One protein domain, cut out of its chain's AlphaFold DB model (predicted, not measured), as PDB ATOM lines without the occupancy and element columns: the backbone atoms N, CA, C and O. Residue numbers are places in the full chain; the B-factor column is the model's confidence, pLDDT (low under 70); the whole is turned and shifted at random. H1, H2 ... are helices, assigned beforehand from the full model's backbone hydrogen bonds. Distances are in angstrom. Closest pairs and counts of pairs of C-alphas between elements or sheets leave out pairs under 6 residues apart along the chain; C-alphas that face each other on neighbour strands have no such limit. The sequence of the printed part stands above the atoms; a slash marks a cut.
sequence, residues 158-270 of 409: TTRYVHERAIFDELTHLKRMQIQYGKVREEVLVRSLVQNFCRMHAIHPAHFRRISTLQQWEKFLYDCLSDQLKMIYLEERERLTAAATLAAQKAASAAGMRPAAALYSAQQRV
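What this domain is: This is residues 158 to 270 of the 409 residues of the protein "Hypothetical protein" of Meloidogyne enterolobii (UniProt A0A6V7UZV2). The longest helix, H5, is an arm; its head is the hairpin of H1 and H2 with H3 and H4 packed on H2. H6 folds back on the arm's far end. The printed part has 113 residues, six named helices in order H1 to H6 and no named strand: all helix. It is loose, radius of gyration of the C-alphas 18.2 A, spans 57 by 36 by 19 A.

How they stand to each other: H5, residues 226 to 254, touches, with 245 to 253 alone, H6, residues 259 to 270; closest are C-alphas 249 and 259, 5.6 A. H1, residues 158 to 181, touches H2, residues 186 to 201, at a shallow tilt of 11 degrees, opposite ways. H2 touches H3, residues 205 to 208, and H4, residues 214 to 224. Every O i to N i+4 pair is within hydrogen-bond range in H1, H2, H4 and H6, and 24 of 25 in H5.

Where its parts are: H5 spans 41.0 A from C-alpha 226 at (7.908, 14.953, -101.142) to C-alpha 254 at (39.998, -2.656, -82.605).

The domain as a whole: In the printed part 30 residues have pLDDT under 70, among them residues 224 to 234 and residues 257 to 270.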
ATOM      1  N   THR A 158      20.873  24.591-105.045       64.50
ATOM      2  CA  THR A 158      21.819  24.637-103.926       64.50
ATOM      3  C   THR A 158      21.277  25.385-102.705       64.50
ATOM      4  O   THR A 158      21.428  24.887-101.594       64.50
ATOM      5  N   THR A 159      20.626  26.546-102.853       66.50
ATOM      6  CA  THR A 159      20.059  27.247-101.679       66.50
ATOM      7  C   THR A 159      18.841  26.513-101.143       66.50
ATOM      8  O   THR A 159      18.656  26.462 -99.932       66.50
ATOM      9  N   ARG A 160      18.047  25.891-102.023       66.88
ATOM     10  CA  ARG A 160      16.931  25.027-101.629       66.88
ATOM     11  C   ARG A 160      17.426  23.865-100.767       66.88
ATOM     12  O   ARG A 160      16.948  23.708 -99.652       66.88
ATOM     13  N   TYR A 161      18.448  23.147-101.231       71.06
ATOM     14  CA  TYR A 161      19.082  22.064-100.478       71.06
ATOM     15  C   TYR A 161      19.626  22.534 -99.119       71.06
ATOM     16  O   TYR A 161      19.439  21.868 -98.102       71.06
ATOM     17  N   VAL A 162      20.272  23.704 -99.072       73.44
ATOM     18  CA  VAL A 162      20.778  24.282 -97.815       73.44
ATOM     19  C   VAL A 162      19.635  24.599 -96.844       73.44
ATOM     20  O   VAL A 162      19.757  24.310 -95.655       73.44
ATOM     21  N   HIS A 163      18.520  25.149 -97.333       73.31
ATOM     22  CA  HIS A 163      17.349  25.448 -96.502       73.31
ATOM     23  C   HIS A 163      16.695  24.167 -95.979       73.31
ATOM     24  O   HIS A 163      16.423  24.049 -94.788       73.31
ATOM     25  N   GLU A 164      16.505  23.181 -96.852       73.75
ATOM     26  CA  GLU A 164      15.935  21.879 -96.514       73.75
ATOM     27  C   GLU A 164      16.777  21.156 -95.458       73.75
ATOM     28  O   GLU A 164      16.251  20.693 -94.442       73.75
ATOM     29  N   ARG A 165      18.102  21.155 -95.625       79.00
ATOM     30  CA  ARG A 165      19.034  20.605 -94.637       79.00
ATOM     31  C   ARG A 165      18.956  21.332 -93.293       79.00
ATOM     32  O   ARG A 165      18.914  20.673 -92.258       79.00
ATOM     33  N   ALA A 166      18.882  22.664 -93.296       80.44
ATOM     34  CA  ALA A 166      18.758  23.449 -92.068       80.44
ATOM     35  C   ALA A 166      17.468  23.119 -91.294       80.44
ATOM     36  O   ALA A 166      17.495  23.014 -90.067       80.44
ATOM     37  N   ILE A 167      16.357  22.886 -92.003       79.69
ATOM     38  CA  ILE A 167      15.077  22.481 -91.398       79.69
ATOM     39  C   ILE A 167      15.204  21.109 -90.725       79.69
ATOM     40  O   ILE A 167      14.702  20.922 -89.615       79.69
ATOM     41  N   PHE A 168      15.888  20.152 -91.355       79.88
ATOM     42  CA  PHE A 168      16.106  18.828 -90.764       79.88
ATOM     43  C   PHE A 168      17.055  18.838 -89.575       79.88
ATOM     44  O   PHE A 168      16.808  18.124 -88.598       79.88
ATOM     45  N   ASP A 169      18.127  19.625 -89.643       82.94
ATOM     46  CA  ASP A 169      19.055  19.779 -88.526       82.94
ATOM     47  C   ASP A 169      18.321  20.365 -87.312       82.94
ATOM     48  O   ASP A 169      18.465  19.859 -86.194       82.94
ATOM     49  N   GLU A 170      17.442  21.350 -87.533       83.69
ATOM     50  CA  GLU A 170      16.581  21.904 -86.487       83.69
ATOM     51  C   GLU A 170      15.575  20.864 -85.970       83.69
ATOM     52  O   GLU A 170      15.490  20.645 -84.761       83.69
ATOM     53  N   LEU A 171      14.877  20.144 -86.853       80.88
ATOM     54  CA  LEU A 171      13.920  19.097 -86.467       80.88
ATOM     55  C   LEU A 171      14.588  18.008 -85.616       80.88
ATOM     56  O   LEU A 171      14.076  17.611 -84.564       80.88
ATOM     57  N   THR A 172      15.773  17.568 -86.030       82.56
ATOM     58  CA  THR A 172      16.574  16.570 -85.315       82.56
ATOM     59  C   THR A 172      17.044  17.101 -83.966       82.56
ATOM     60  O   THR A 172      16.988  16.380 -82.963       82.56
ATOM     61  N   HIS A 173      17.490  18.358 -83.908       82.38
ATOM     62  CA  HIS A 173      17.900  19.002 -82.665       82.38
ATOM     63  C   HIS A 173      16.740  19.091 -81.665       82.38
ATOM     64  O   HIS A 173      16.889  18.686 -80.508       82.38
ATOM     65  N   LEU A 174      15.560  19.520 -82.119       80.25
ATOM     66  CA  LEU A 174      14.370  19.624 -81.279       80.25
ATOM     67  C   LEU A 174      13.904  18.256 -80.770       80.25
ATOM     68  O   LEU A 174      13.572  18.121 -79.591       80.25
ATOM     69  N   LYS A 175      13.973  17.214 -81.605       81.19
ATOM     70  CA  LYS A 175      13.652  15.836 -81.202       81.19
ATOM     71  C   LYS A 175      14.629  15.309 -80.147       81.19
ATOM     72  O   LYS A 175      14.216  14.685 -79.168       81.19
ATOM     73  N   ARG A 176      15.927  15.620 -80.276       83.25
ATOM     74  CA  ARG A 176      16.931  15.311 -79.238       83.25
ATOM     75  C   ARG A 176      16.637  16.050 -77.937       83.25
ATOM     76  O   ARG A 176      16.679  15.424 -76.881       83.25
ATOM     77  N   MET A 177      16.293  17.337 -78.002       77.00
ATOM     78  CA  MET A 177      15.904  18.111 -76.821       77.00
ATOM     79  C   MET A 177      14.659  17.540 -76.137       77.00
ATOM     80  O   MET A 177      14.636  17.424 -74.912       77.00
ATOM     81  N   GLN A 178      13.645  17.141 -76.906       78.81
ATOM     82  CA  GLN A 178      12.437  16.520 -76.363       78.81
ATOM     83  C   GLN A 178      12.774  15.244 -75.572       78.81
ATOM     84  O   GLN A 178      12.287  15.072 -74.455       78.81
ATOM     85  N   ILE A 179      13.666  14.396 -76.101       81.31
ATOM     86  CA  ILE A 179      14.123  13.162 -75.436       81.31
ATOM     87  C   ILE A 179      14.978  13.466 -74.195       81.31
ATOM     88  O   ILE A 179      14.819  12.809 -73.168       81.31
ATOM     89  N   GLN A 180      15.891  14.436 -74.283       79.06
ATOM     90  CA  GLN A 180      16.846  14.747 -73.211       79.06
ATOM     91  C   GLN A 180      16.191  15.431 -72.014       79.06
ATOM     92  O   GLN A 180      16.494  15.095 -70.871       79.06
ATOM     93  N   TYR A 181      15.299  16.386 -72.268       74.25
ATOM     94  CA  TYR A 181      14.712  17.216 -71.219       74.25
ATOM     95  C   TYR A 181      13.327  16.734 -70.783       74.25
ATOM     96  O   TYR A 181      12.816  17.224 -69.778       74.25
ATOM     97  N   GLY A 182      12.713  15.792 -71.515       73.19
ATOM     98  CA  GLY A 182      11.505  15.034 -71.150       73.19
ATOM     99  C   GLY A 182      10.222  15.845 -70.911       73.19
ATOM    100  O   GLY A 182       9.148  15.265 -70.783       73.19
ATOM    101  N   LYS A 183      10.313  17.175 -70.832       78.44
ATOM    102  CA  LYS A 183       9.249  18.071 -70.360       78.44
ATOM    103  C   LYS A 183       9.104  19.341 -71.197       78.44
ATOM    104  O   LYS A 183       8.376  20.256 -70.811       78.44
ATOM    105  N   VAL A 184       9.803  19.431 -72.327       79.38
ATOM    106  CA  VAL A 184       9.617  20.556 -73.247       79.38
ATOM    107  C   VAL A 184       8.262  20.388 -73.924       79.38
ATOM    108  O   VAL A 184       7.965  19.331 -74.475       79.38
ATOM    109  N   ARG A 185       7.428  21.430 -73.858       85.31
ATOM    110  CA  ARG A 185       6.135  21.452 -74.545       85.31
ATOM    111  C   ARG A 185       6.377  21.425 -76.048       85.31
ATOM    112  O   ARG A 185       6.919  22.381 -76.598       85.31
ATOM    113  N   GLU A 186       5.957  20.339 -76.682       86.44
ATOM    114  CA  GLU A 186       6.141  20.077 -78.109       86.44
ATOM    115  C   GLU A 186       5.620  21.225 -78.981       86.44
ATOM    116  O   GLU A 186       6.308  21.664 -79.894       86.44
ATOM    117  N   GLU A 187       4.485  21.818 -78.609       88.75
ATOM    118  CA  GLU A 187       3.903  22.967 -79.310       88.75
ATOM    119  C   GLU A 187       4.859  24.157 -79.445       88.75
ATOM    120  O   GLU A 187       4.847  24.856 -80.456       88.75
ATOM    121  N   VAL A 188       5.689  24.417 -78.431       88.38
ATOM    122  CA  VAL A 188       6.645  25.536 -78.460       88.38
ATOM    123  C   VAL A 188       7.755  25.250 -79.467       88.38
ATOM    124  O   VAL A 188       8.158  26.145 -80.209       88.38
ATOM    125  N   LEU A 189       8.206  23.996 -79.526       86.62
ATOM    126  CA  LEU A 189       9.225  23.545 -80.469       86.62
ATOM    127  C   LEU A 189       8.706  23.620 -81.903       86.62
ATOM    128  O   LEU A 189       9.348  24.217 -82.764       86.62
ATOM    129  N   VAL A 190       7.503  23.095 -82.129       89.25
ATOM    130  CA  VAL A 190       6.847  23.110 -83.440       89.25
ATOM    131  C   VAL A 190       6.625  24.543 -83.910       89.25
ATOM    132  O   VAL A 190       6.951  24.861 -85.047       89.25
ATOM    133  N   ARG A 191       6.162  25.450 -83.039       91.06
ATOM    134  CA  ARG A 191       6.003  26.871 -83.394       91.06
ATOM    135  C   ARG A 191       7.320  27.535 -83.782       91.06
ATOM    136  O   ARG A 191       7.326  28.294 -84.748       91.06
ATOM    137  N   SER A 192       8.410  27.261 -83.061       88.81
ATOM    138  CA  SER A 192       9.740  27.785 -83.412       88.81
ATOM    139  C   SER A 192      10.158  27.323 -84.806       88.81
ATOM    140  O   SER A 192      10.564  28.138 -85.635       88.81
ATOM    141  N   LEU A 193       9.971  26.034 -85.076       87.88
ATOM    142  CA  LEU A 193      10.395  25.398 -86.314       87.88
ATOM    143  C   LEU A 193       9.545  25.853 -87.512       87.88
ATOM    144  O   LEU A 193      10.083  26.245 -88.545       87.88
ATOM    145  N   VAL A 194       8.224  25.940 -87.334       89.56
ATOM    146  CA  VAL A 194       7.292  26.560 -88.290       89.56
ATOM    147  C   VAL A 194       7.699  28.005 -88.578       89.56
ATOM    148  O   VAL A 194       7.722  28.428 -89.731       89.56
ATOM    149  N   GLN A 195       8.031  28.786 -87.548       90.62
ATOM    150  CA  GLN A 195       8.401  30.190 -87.714       90.62
ATOM    151  C   GLN A 195       9.753  30.355 -88.418       90.62
ATOM    152  O   GLN A 195       9.946  31.344 -89.129       90.62
ATOM    153  N   ASN A 196      10.697  29.434 -88.223       85.94
ATOM    154  CA  ASN A 196      11.957  29.441 -88.960       85.94
ATOM    155  C   ASN A 196      11.744  29.049 -90.428       85.94
ATOM    156  O   ASN A 196      12.164  29.775 -91.327       85.94
ATOM    157  N   PHE A 197      10.980  27.983 -90.677       84.50
ATOM    158  CA  PHE A 197      10.563  27.573 -92.019       84.50
ATOM    159  C   PHE A 197       9.887  28.721 -92.784       84.50
ATOM    160  O   PHE A 197      10.287  29.074 -93.892       84.50
ATOM    161  N   CYS A 198       8.915  29.380 -92.153       86.00
ATOM    162  CA  CYS A 198       8.218  30.534 -92.717       86.00
ATOM    163  C   CYS A 198       9.169  31.682 -93.076       86.00
ATOM    164  O   CYS A 198       9.006  32.308 -94.120       86.00
ATOM    165  N   ARG A 199      10.184  31.941 -92.238       85.56
ATOM    166  CA  ARG A 199      11.211  32.959 -92.506       85.56
ATOM    167  C   ARG A 199      12.090  32.590 -93.699       85.56
ATOM    168  O   ARG A 199      12.356  33.459 -94.520       85.56
ATOM    169  N   MET A 200      12.504  31.329 -93.815       75.69
ATOM    170  CA  MET A 200      13.363  30.862 -94.913       75.69
ATOM    171  C   MET A 200      12.648  30.814 -96.266       75.69
ATOM    172  O   MET A 200      13.279  31.027 -97.298       75.69
ATOM    173  N   HIS A 201      11.338  30.565 -96.266       75.69
ATOM    174  CA  HIS A 201      10.536  30.443 -97.487       75.69
ATOM    175  C   HIS A 201       9.651  31.663 -97.778       75.69
ATOM    176  O   HIS A 201       8.881  31.635 -98.732       75.69
ATOM    177  N   ALA A 202       9.745  32.726 -96.969       80.56
ATOM    178  CA  ALA A 202       8.884  33.910 -97.052       80.56
ATOM    179  C   ALA A 202       7.370  33.582 -97.033       80.56
ATOM    180  O   ALA A 202       6.560  34.256 -97.669       80.56
ATOM    181  N   ILE A 203       6.981  32.548 -96.276       82.56
ATOM    182  CA  ILE A 203       5.589  32.097 -96.124       82.56
ATOM    183  C   ILE A 203       5.005  32.686 -94.837       82.56
ATOM    184  O   ILE A 203       5.690  32.813 -93.824       82.56
ATOM    185  N   HIS A 204       3.719  33.039 -94.843       85.44
ATOM    186  CA  HIS A 204       3.067  33.565 -93.648       85.44
ATOM    187  C   HIS A 204       2.762  32.445 -92.619       85.44
ATOM    188  O   HIS A 204       2.097  31.466 -92.964       85.44
ATOM    189  N   PRO A 205       3.126  32.580 -91.324       86.50
ATOM    190  CA  PRO A 205       2.921  31.525 -90.315       86.50
ATOM    191  C   PRO A 205       1.465  31.092 -90.091       86.50
ATOM    192  O   PRO A 205       1.210  30.006 -89.574       86.50
ATOM    193  N   ALA A 206       0.494  31.925 -90.480       88.44
ATOM    194  CA  ALA A 206      -0.930  31.611 -90.340       88.44
ATOM    195  C   ALA A 206      -1.354  30.342 -91.099       88.44
ATOM    196  O   ALA A 206      -2.291  29.676 -90.658       88.44
ATOM    197  N   HIS A 207      -0.649  29.976 -92.176       82.19
ATOM    198  CA  HIS A 207      -0.927  28.757 -92.944       82.19
ATOM    199  C   HIS A 207      -0.703  27.473 -92.128       82.19
ATOM    200  O   HIS A 207      -1.322  26.450 -92.401       82.19
ATOM    201  N   PHE A 208       0.104  27.540 -91.068       88.25
ATOM    202  CA  PHE A 208       0.500  26.385 -90.258       88.25
ATOM    203  C   PHE A 208      -0.127  26.380 -88.861       88.25
ATOM    204  O   PHE A 208       0.302  25.635 -87.985       88.25
ATOM    205  N   ARG A 209      -1.174  27.186 -88.629       87.38
ATOM    206  CA  ARG A 209      -1.794  27.351 -87.300       87.38
ATOM    207  C   ARG A 209      -2.308  26.041 -86.685       87.38
ATOM    208  O   ARG A 209      -2.393  25.944 -85.465       87.38
ATOM    209  N   ARG A 210      -2.673  25.061 -87.518       89.31
ATOM    210  CA  ARG A 210      -3.191  23.750 -87.089       89.31
ATOM    211  C   ARG A 210      -2.089  22.751 -86.725       89.31
ATOM    212  O   ARG A 210      -2.389  21.751 -86.082       89.31
ATOM    213  N   ILE A 211      -0.841  23.019 -87.109       88.62
ATOM    214  CA  ILE A 211       0.290  22.138 -86.831       88.62
ATOM    215  C   ILE A 211       0.807  22.460 -85.431       88.62
ATOM    216  O   ILE A 211       1.402  23.508 -85.184       88.62
ATOM    217  N   SER A 212       0.517  21.560 -84.501       89.00
ATOM    218  CA  SER A 212       0.841  21.711 -83.076       89.00
ATOM    219  C   SER A 212       1.794  20.632 -82.570       89.00
ATOM    220  O   SER A 212       2.451  20.832 -81.549       89.00
ATOM    221  N   THR A 213       1.917  19.525 -83.304       88.81
ATOM    222  CA  THR A 213       2.796  18.401 -82.970       88.81
ATOM    223  C   THR A 213       3.893  18.222 -84.015       88.81
ATOM    224  O   THR A 213       3.730  18.568 -85.190       88.81
ATOM    225  N   LEU A 214       5.025  17.660 -83.593       85.38
ATOM    226  CA  LEU A 214       6.139  17.304 -84.467       85.38
ATOM    227  C   LEU A 214       5.701  16.267 -85.494       85.38
ATOM    228  O   LEU A 214       6.122  16.348 -86.636       85.38
ATOM    229  N   GLN A 215       4.803  15.349 -85.129       85.81
ATOM    230  CA  GLN A 215       4.274  14.353 -86.060       85.81
ATOM    231  C   GLN A 215       3.458  14.989 -87.197       85.81
ATOM    232  O   GLN A 215       3.594  14.594 -88.353       85.81
ATOM    233  N   GLN A 216       2.612  15.979 -86.887       89.31
ATOM    234  CA  GLN A 216       1.864  16.722 -87.909       89.31
ATOM    235  C   GLN A 216       2.808  17.498 -88.823       89.31
ATOM    236  O   GLN A 216       2.584  17.560 -90.030       89.31
ATOM    237  N   TRP A 217       3.866  18.069 -88.249       88.31
ATOM    238  CA  TRP A 217       4.878  18.779 -89.013       88.31
ATOM    239  C   TRP A 217       5.693  17.841 -89.909       88.31
ATOM    240  O   TRP A 217       5.869  18.131 -91.085       88.31
ATOM    241  N   GLU A 218       6.125  16.688 -89.395       84.75
ATOM    242  CA  GLU A 218       6.790  15.639 -90.175       84.75
ATOM    243  C   GLU A 218       5.903  15.198 -91.342       84.75
ATOM    244  O   GLU A 218       6.364  15.191 -92.479       84.75
ATOM    245  N   LYS A 219       4.619  14.913 -91.088       85.62
ATOM    246  CA  LYS A 219       3.661  14.560 -92.145       85.62
ATOM    247  C   LYS A 219       3.552  15.661 -93.205       85.62
ATOM    248  O   LYS A 219       3.635  15.361 -94.387       85.62
ATOM    249  N   PHE A 220       3.441  16.924 -92.792       85.44
ATOM    250  CA  PHE A 220       3.427  18.059 -93.719       85.44
ATOM    251  C   PHE A 220       4.703  18.129 -94.573       85.44
ATOM    252  O   PHE A 220       4.615  18.323 -95.783       85.44
ATOM    253  N   LEU A 221       5.884  17.945 -93.972       79.88
ATOM    254  CA  LEU A 221       7.143  17.939 -94.719       79.88
ATOM    255  C   LEU A 221       7.193  16.787 -95.732       79.88
ATOM    256  O   LEU A 221       7.649  16.985 -96.858       79.88
ATOM    257  N   TYR A 222       6.703  15.606 -95.350       76.25
ATOM    258  CA  TYR A 222       6.633  14.451 -96.241       76.25
ATOM    259  C   TYR A 222       5.642  14.641 -97.385       76.25
ATOM    260  O   TYR A 222       5.958  14.224 -98.493       76.25
ATOM    261  N   ASP A 223       4.492  15.265 -97.137       77.69
ATOM    262  CA  ASP A 223       3.440  15.441 -98.139       77.69
ATOM    263  C   ASP A 223       3.748  16.621 -99.085       77.69
ATOM    264  O   ASP A 223       3.529  16.519-100.290       77.69
ATOM    265  N   CYS A 224       4.296  17.735 -98.578       69.44
ATOM    266  CA  CYS A 224       4.481  18.966 -99.361       69.44
ATOM    267  C   CYS A 224       5.873  19.160 -99.975       69.44
ATOM    268  O   CYS A 224       5.995  19.922-100.931       69.44
ATOM    269  N   LEU A 225       6.924  18.514 -99.461       67.19
ATOM    270  CA  LEU A 225       8.266  18.591-100.060       67.19
ATOM    271  C   LEU A 225       8.664  17.291-100.794       67.19
ATOM    272  O   LEU A 225       9.833  17.093-101.124       67.19
ATOM    273  N   SER A 226       7.697  16.399-101.033       64.56
ATOM    274  CA  SER A 226       7.908  14.953-101.142       64.56
ATOM    275  C   SER A 226       8.952  14.498-102.165       64.56
ATOM    276  O   SER A 226       9.811  13.720-101.780       64.56
ATOM    277  N   ASP A 227       8.997  14.965-103.409       58.66
ATOM    278  CA  ASP A 227       9.868  14.268-104.372       58.66
ATOM    279  C   ASP A 227      11.364  14.540-104.161       58.66
ATOM    280  O   ASP A 227      12.181  13.619-104.166       58.66
ATOM    281  N   GLN A 228      11.741  15.789-103.890       55.78
ATOM    282  CA  GLN A 228      13.147  16.144-103.673       55.78
ATOM    283  C   GLN A 228      13.597  15.829-102.241       55.78
ATOM    284  O   GLN A 228      14.701  15.334-102.012       55.78
ATOM    285  N   LEU A 229      12.710  16.039-101.269       55.81
ATOM    286  CA  LEU A 229      13.035  15.904 -99.853       55.81
ATOM    287  C   LEU A 229      13.030  14.449 -99.381       55.81
ATOM    288  O   LEU A 229      13.835  14.074 -98.528       55.81
ATOM    289  N   LYS A 230      12.162  13.605 -99.955       61.75
ATOM    290  CA  LYS A 230      12.181  12.154 -99.714       61.75
ATOM    291  C   LYS A 230      13.484  11.546-100.213       61.75
ATOM    292  O   LYS A 230      14.033  10.698 -99.518       61.75
ATOM    293  N   MET A 231      14.006  12.010-101.350       60.72
ATOM    294  CA  MET A 231      15.308  11.573-101.859       60.72
ATOM    295  C   MET A 231      16.442  11.962-100.908       60.72
ATOM    296  O   MET A 231      17.198  11.087-100.495       60.72
ATOM    297  N   ILE A 232      16.492  13.221-100.457       62.06
ATOM    298  CA  ILE A 232      17.513  13.692 -99.502       62.06
ATOM    299  C   ILE A 232      17.413  12.948 -98.163       62.06
ATOM    300  O   ILE A 232      18.424  12.555 -97.584       62.06
ATOM    301  N   TYR A 233      16.201  12.715 -97.658       60.78
ATOM    302  CA  TYR A 233      15.992  11.964 -96.422       60.78
ATOM    303  C   TYR A 233      16.428  10.496 -96.551       60.78
ATOM    304  O   TYR A 233      17.030   9.949 -95.625       60.78
ATOM    305  N   LEU A 234      16.131   9.845 -97.680       67.50
ATOM    306  CA  LEU A 234      16.555   8.469 -97.938       67.50
ATOM    307  C   LEU A 234      18.079   8.367 -98.070       67.50
ATOM    308  O   LEU A 234      18.662   7.469 -97.461       67.50
ATOM    309  N   GLU A 235      18.704   9.311 -98.771       70.88
ATOM    310  CA  GLU A 235      20.159   9.415 -98.919       70.88
ATOM    311  C   GLU A 235      20.844   9.662 -97.564       70.88
ATOM    312  O   GLU A 235      21.792   8.967 -97.197       70.88
ATOM    313  N   GLU A 236      20.324  10.582 -96.748       67.19
ATOM    314  CA  GLU A 236      20.881  10.857 -95.420       67.19
ATOM    315  C   GLU A 236      20.693   9.663 -94.470       67.19
ATOM    316  O   GLU A 236      21.589   9.324 -93.692       67.19
ATOM    317  N   ARG A 237      19.559   8.958 -94.561       72.19
ATOM    318  CA  ARG A 237      19.326   7.719 -93.806       72.19
ATOM    319  C   ARG A 237      20.310   6.619 -94.213       72.19
ATOM    320  O   ARG A 237      20.802   5.894 -93.341       72.19
ATOM    321  N   GLU A 238      20.610   6.494 -95.500       74.19
ATOM    322  CA  GLU A 238      21.628   5.571 -96.005       74.19
ATOM    323  C   GLU A 238      23.019   5.957 -95.490       74.19
ATOM    324  O   GLU A 238      23.713   5.119 -94.908       74.19
ATOM    325  N   ARG A 239      23.380   7.243 -95.562       79.06
ATOM    326  CA  ARG A 239      24.649   7.776 -95.048       79.06
ATOM    327  C   ARG A 239      24.837   7.495 -93.556       79.06
ATOM    328  O   ARG A 239      25.907   7.044 -93.143       79.06
ATOM    329  N   LEU A 240      23.802   7.717 -92.743       68.12
ATOM    330  CA  LEU A 240      23.827   7.424 -91.305       68.12
ATOM    331  C   LEU A 240      23.988   5.923 -91.030       68.12
ATOM    332  O   LEU A 240      24.726   5.536 -90.120       68.12
ATOM    333  N   THR A 241      23.347   5.075 -91.832       79.06
ATOM    334  CA  THR A 241      23.448   3.613 -91.716       79.06
ATOM    335  C   THR A 241      24.844   3.117 -92.105       79.06
ATOM    336  O   THR A 241      25.441   2.309 -91.386       79.06
ATOM    337  N   ALA A 242      25.414   3.646 -93.189       80.81
ATOM    338  CA  ALA A 242      26.776   3.353 -93.619       80.81
ATOM    339  C   ALA A 242      27.806   3.802 -92.569       80.81
ATOM    340  O   ALA A 242      28.688   3.029 -92.195       80.81
ATOM    341  N   ALA A 243      27.651   5.009 -92.016       81.56
ATOM    342  CA  ALA A 243      28.520   5.521 -90.958       81.56
ATOM    343  C   ALA A 243      28.460   4.658 -89.686       81.56
ATOM    344  O   ALA A 243      29.503   4.345 -89.106       81.56
ATOM    345  N   ALA A 244      27.264   4.227 -89.272       80.94
ATOM    346  CA  ALA A 244      27.092   3.325 -88.135       80.94
ATOM    347  C   ALA A 244      27.748   1.956 -88.384       80.94
ATOM    348  O   ALA A 244      28.409   1.414 -87.497       80.94
ATOM    349  N   THR A 245      27.620   1.428 -89.602       83.44
ATOM    350  CA  THR A 245      28.238   0.158 -90.013       83.44
ATOM    351  C   THR A 245      29.761   0.262 -90.000       83.44
ATOM    352  O   THR A 245      30.435  -0.599 -89.438       83.44
ATOM    353  N   LEU A 246      30.316   1.350 -90.536       86.88
ATOM    354  CA  LEU A 246      31.756   1.602 -90.564       86.88
ATOM    355  C   LEU A 246      32.317   1.816 -89.149       86.88
ATOM    356  O   LEU A 246      33.387   1.306 -88.820       86.88
ATOM    357  N   ALA A 247      31.577   2.508 -88.279       83.94
ATOM    358  CA  ALA A 247      31.926   2.636 -86.866       83.94
ATOM    359  C   ALA A 247      31.917   1.274 -86.149       83.94
ATOM    360  O   ALA A 247      32.846   0.974 -85.397       83.94
ATOM    361  N   ALA A 248      30.918   0.428 -86.417       82.81
ATOM    362  CA  ALA A 248      30.844  -0.924 -85.869       82.81
ATOM    363  C   ALA A 248      31.999  -1.812 -86.364       82.81
ATOM    364  O   ALA A 248      32.595  -2.532 -85.567       82.81
ATOM    365  N   GLN A 249      32.364  -1.722 -87.646       84.38
ATOM    366  CA  GLN A 249      33.519  -2.430 -88.207       84.38
ATOM    367  C   GLN A 249      34.832  -1.966 -87.570       84.38
ATOM    368  O   GLN A 249      35.617  -2.800 -87.127       84.38
ATOM    369  N   LYS A 250      35.046  -0.649 -87.435       85.81
ATOM    370  CA  LYS A 250      36.226  -0.102 -86.744       85.81
ATOM    371  C   LYS A 250      36.316  -0.583 -85.297       85.81
ATOM    372  O   LYS A 250      37.395  -0.969 -84.854       85.81
ATOM    373  N   ALA A 251      35.195  -0.603 -84.575       82.31
ATOM    374  CA  ALA A 251      35.146  -1.123 -83.211       82.31
ATOM    375  C   ALA A 251      35.454  -2.631 -83.150       82.31
ATOM    376  O   ALA A 251      36.172  -3.071 -82.257       82.31
ATOM    377  N   ALA A 252      34.964  -3.413 -84.116       79.44
ATOM    378  CA  ALA A 252      35.244  -4.846 -84.221       79.44
ATOM    379  C   ALA A 252      36.730  -5.128 -84.470       79.44
ATOM    380  O   ALA A 252      37.323  -5.950 -83.773       79.44
ATOM    381  N   SER A 253      37.341  -4.407 -85.416       84.56
ATOM    382  CA  SER A 253      38.766  -4.521 -85.732       84.56
ATOM    383  C   SER A 253      39.646  -4.126 -84.548       84.56
ATOM    384  O   SER A 253      40.606  -4.830 -84.248       84.56
ATOM    385  N   ALA A 254      39.294  -3.055 -83.825       84.88
ATOM    386  CA  ALA A 254      39.998  -2.656 -82.605       84.88
ATOM    387  C   ALA A 254      39.882  -3.704 -81.482       84.88
ATOM    388  O   ALA A 254      40.789  -3.835 -80.666       84.88
ATOM    389  N   ALA A 255      38.790  -4.471 -81.457       84.81
ATOM    390  CA  ALA A 255      38.576  -5.562 -80.512       84.81
ATOM    391  C   ALA A 255      39.170  -6.911 -80.970       84.81
ATOM    392  O   ALA A 255      38.964  -7.917 -80.296       84.81
ATOM    393  N   GLY A 256      39.855  -6.970 -82.123       83.06
ATOM    394  CA  GLY A 256      40.357  -8.226 -82.698       83.06
ATOM    395  C   GLY A 256      39.251  -9.211 -83.103       83.06
ATOM    396  O   GLY A 256      39.512 -10.396 -83.301       83.06
ATOM    397  N   MET A 257      38.003  -8.745 -83.216       67.69
ATOM    398  CA  MET A 257      36.848  -9.572 -83.561       67.69
ATOM    399  C   MET A 257      36.592  -9.555 -85.069       67.69
ATOM    400  O   MET A 257      36.684  -8.517 -85.727       67.69
ATOM    401  N   ARG A 258      36.195 -10.705 -85.632       67.50
ATOM    402  CA  ARG A 258      35.793 -10.783 -87.045       67.50
ATOM    403  C   ARG A 258      34.558  -9.884 -87.283       67.50
ATOM    404  O   ARG A 258      33.586 -10.004 -86.531       67.50
ATOM    405  N   PRO A 259      34.539  -9.036 -88.331       58.25
ATOM    406  CA  PRO A 259      33.492  -8.027 -88.563       58.25
ATOM    407  C   PRO A 259      32.058  -8.577 -88.582       58.25
ATOM    408  O   PRO A 259      31.130  -7.918 -88.112       58.25
ATOM    409  N   ALA A 260      31.880  -9.811 -89.065       62.22
ATOM    410  CA  ALA A 260      30.584 -10.485 -89.131       62.22
ATOM    411  C   ALA A 260      29.954 -10.712 -87.741       62.22
ATOM    412  O   ALA A 260      28.752 -10.518 -87.568       62.22
ATOM    413  N   ALA A 261      30.760 -11.045 -86.727       58.72
ATOM    414  CA  ALA A 261      30.269 -11.273 -85.367       58.72
ATOM    415  C   ALA A 261      29.845  -9.962 -84.678       58.72
ATOM    416  O   ALA A 261      28.877  -9.930 -83.917       58.72
ATOM    417  N   ALA A 262      30.532  -8.855 -84.980       57.81
ATOM    418  CA  ALA A 262      30.225  -7.551 -84.402       57.81
ATOM    419  C   ALA A 262      28.936  -6.941 -84.973       57.81
ATOM    420  O   ALA A 262      28.116  -6.451 -84.194       57.81
ATOM    421  N   LEU A 263      28.723  -7.027 -86.295       58.38
ATOM    422  CA  LEU A 263      27.496  -6.547 -86.947       58.38
ATOM    423  C   LEU A 263      26.258  -7.310 -86.463       58.38
ATOM    424  O   LEU A 263      25.250  -6.686 -86.124       58.38
ATOM    425  N   TYR A 264      26.363  -8.635 -86.330       63.19
ATOM    426  CA  TYR A 264      25.281  -9.467 -85.801       63.19
ATOM    427  C   TYR A 264      24.968  -9.128 -84.332       63.19
ATOM    428  O   TYR A 264      23.805  -8.965 -83.957       63.19
ATOM    429  N   SER A 265      25.998  -8.896 -83.504       63.31
ATOM    430  CA  SER A 265      25.803  -8.476 -82.107       63.31
ATOM    431  C   SER A 265      25.194  -7.069 -81.976       63.31
ATOM    432  O   SER A 265      24.421  -6.808 -81.050       63.31
ATOM    433  N   ALA A 266      25.520  -6.152 -82.895       56.72
ATOM    434  CA  ALA A 266      24.997  -4.790 -82.901       56.72
ATOM    435  C   ALA A 266      23.515  -4.766 -83.306       56.72
ATOM    436  O   ALA A 266      22.716  -4.112 -82.632       56.72
ATOM    437  N   GLN A 267      23.124  -5.538 -84.328       59.56
ATOM    438  CA  GLN A 267      21.717  -5.705 -84.714       59.56
ATOM    439  C   GLN A 267      20.881  -6.346 -83.595       59.56
ATOM    440  O   GLN A 267      19.793  -5.853 -83.283       59.56
ATOM    441  N   GLN A 268      21.400  -7.374 -82.913       62.41
ATOM    442  CA  GLN A 268      20.689  -8.011 -81.795       62.41
ATOM    443  C   GLN A 268      20.440  -7.056 -80.614       62.41
ATOM    444  O   GLN A 268      19.364  -7.091 -80.015       62.41
ATOM    445  N   ARG A 269      21.372  -6.145 -80.294       53.53
ATOM    446  CA  ARG A 269      21.171  -5.163 -79.207       53.53
ATOM    447  C   ARG A 269      20.079  -4.137 -79.510       53.53
ATOM    448  O   ARG A 269      19.444  -3.649 -78.575       53.53
ATOM    449  N   VAL A 270      19.848  -3.816 -80.783       52.28
ATOM    450  CA  VAL A 270      18.772  -2.901 -81.195       52.28
ATOM    451  C   VAL A 270      17.405  -3.591 -81.093       52.28
ATOM    452  O   VAL A 270      16.465  -2.992 -80.573       52.28
TER     453      VAL A 270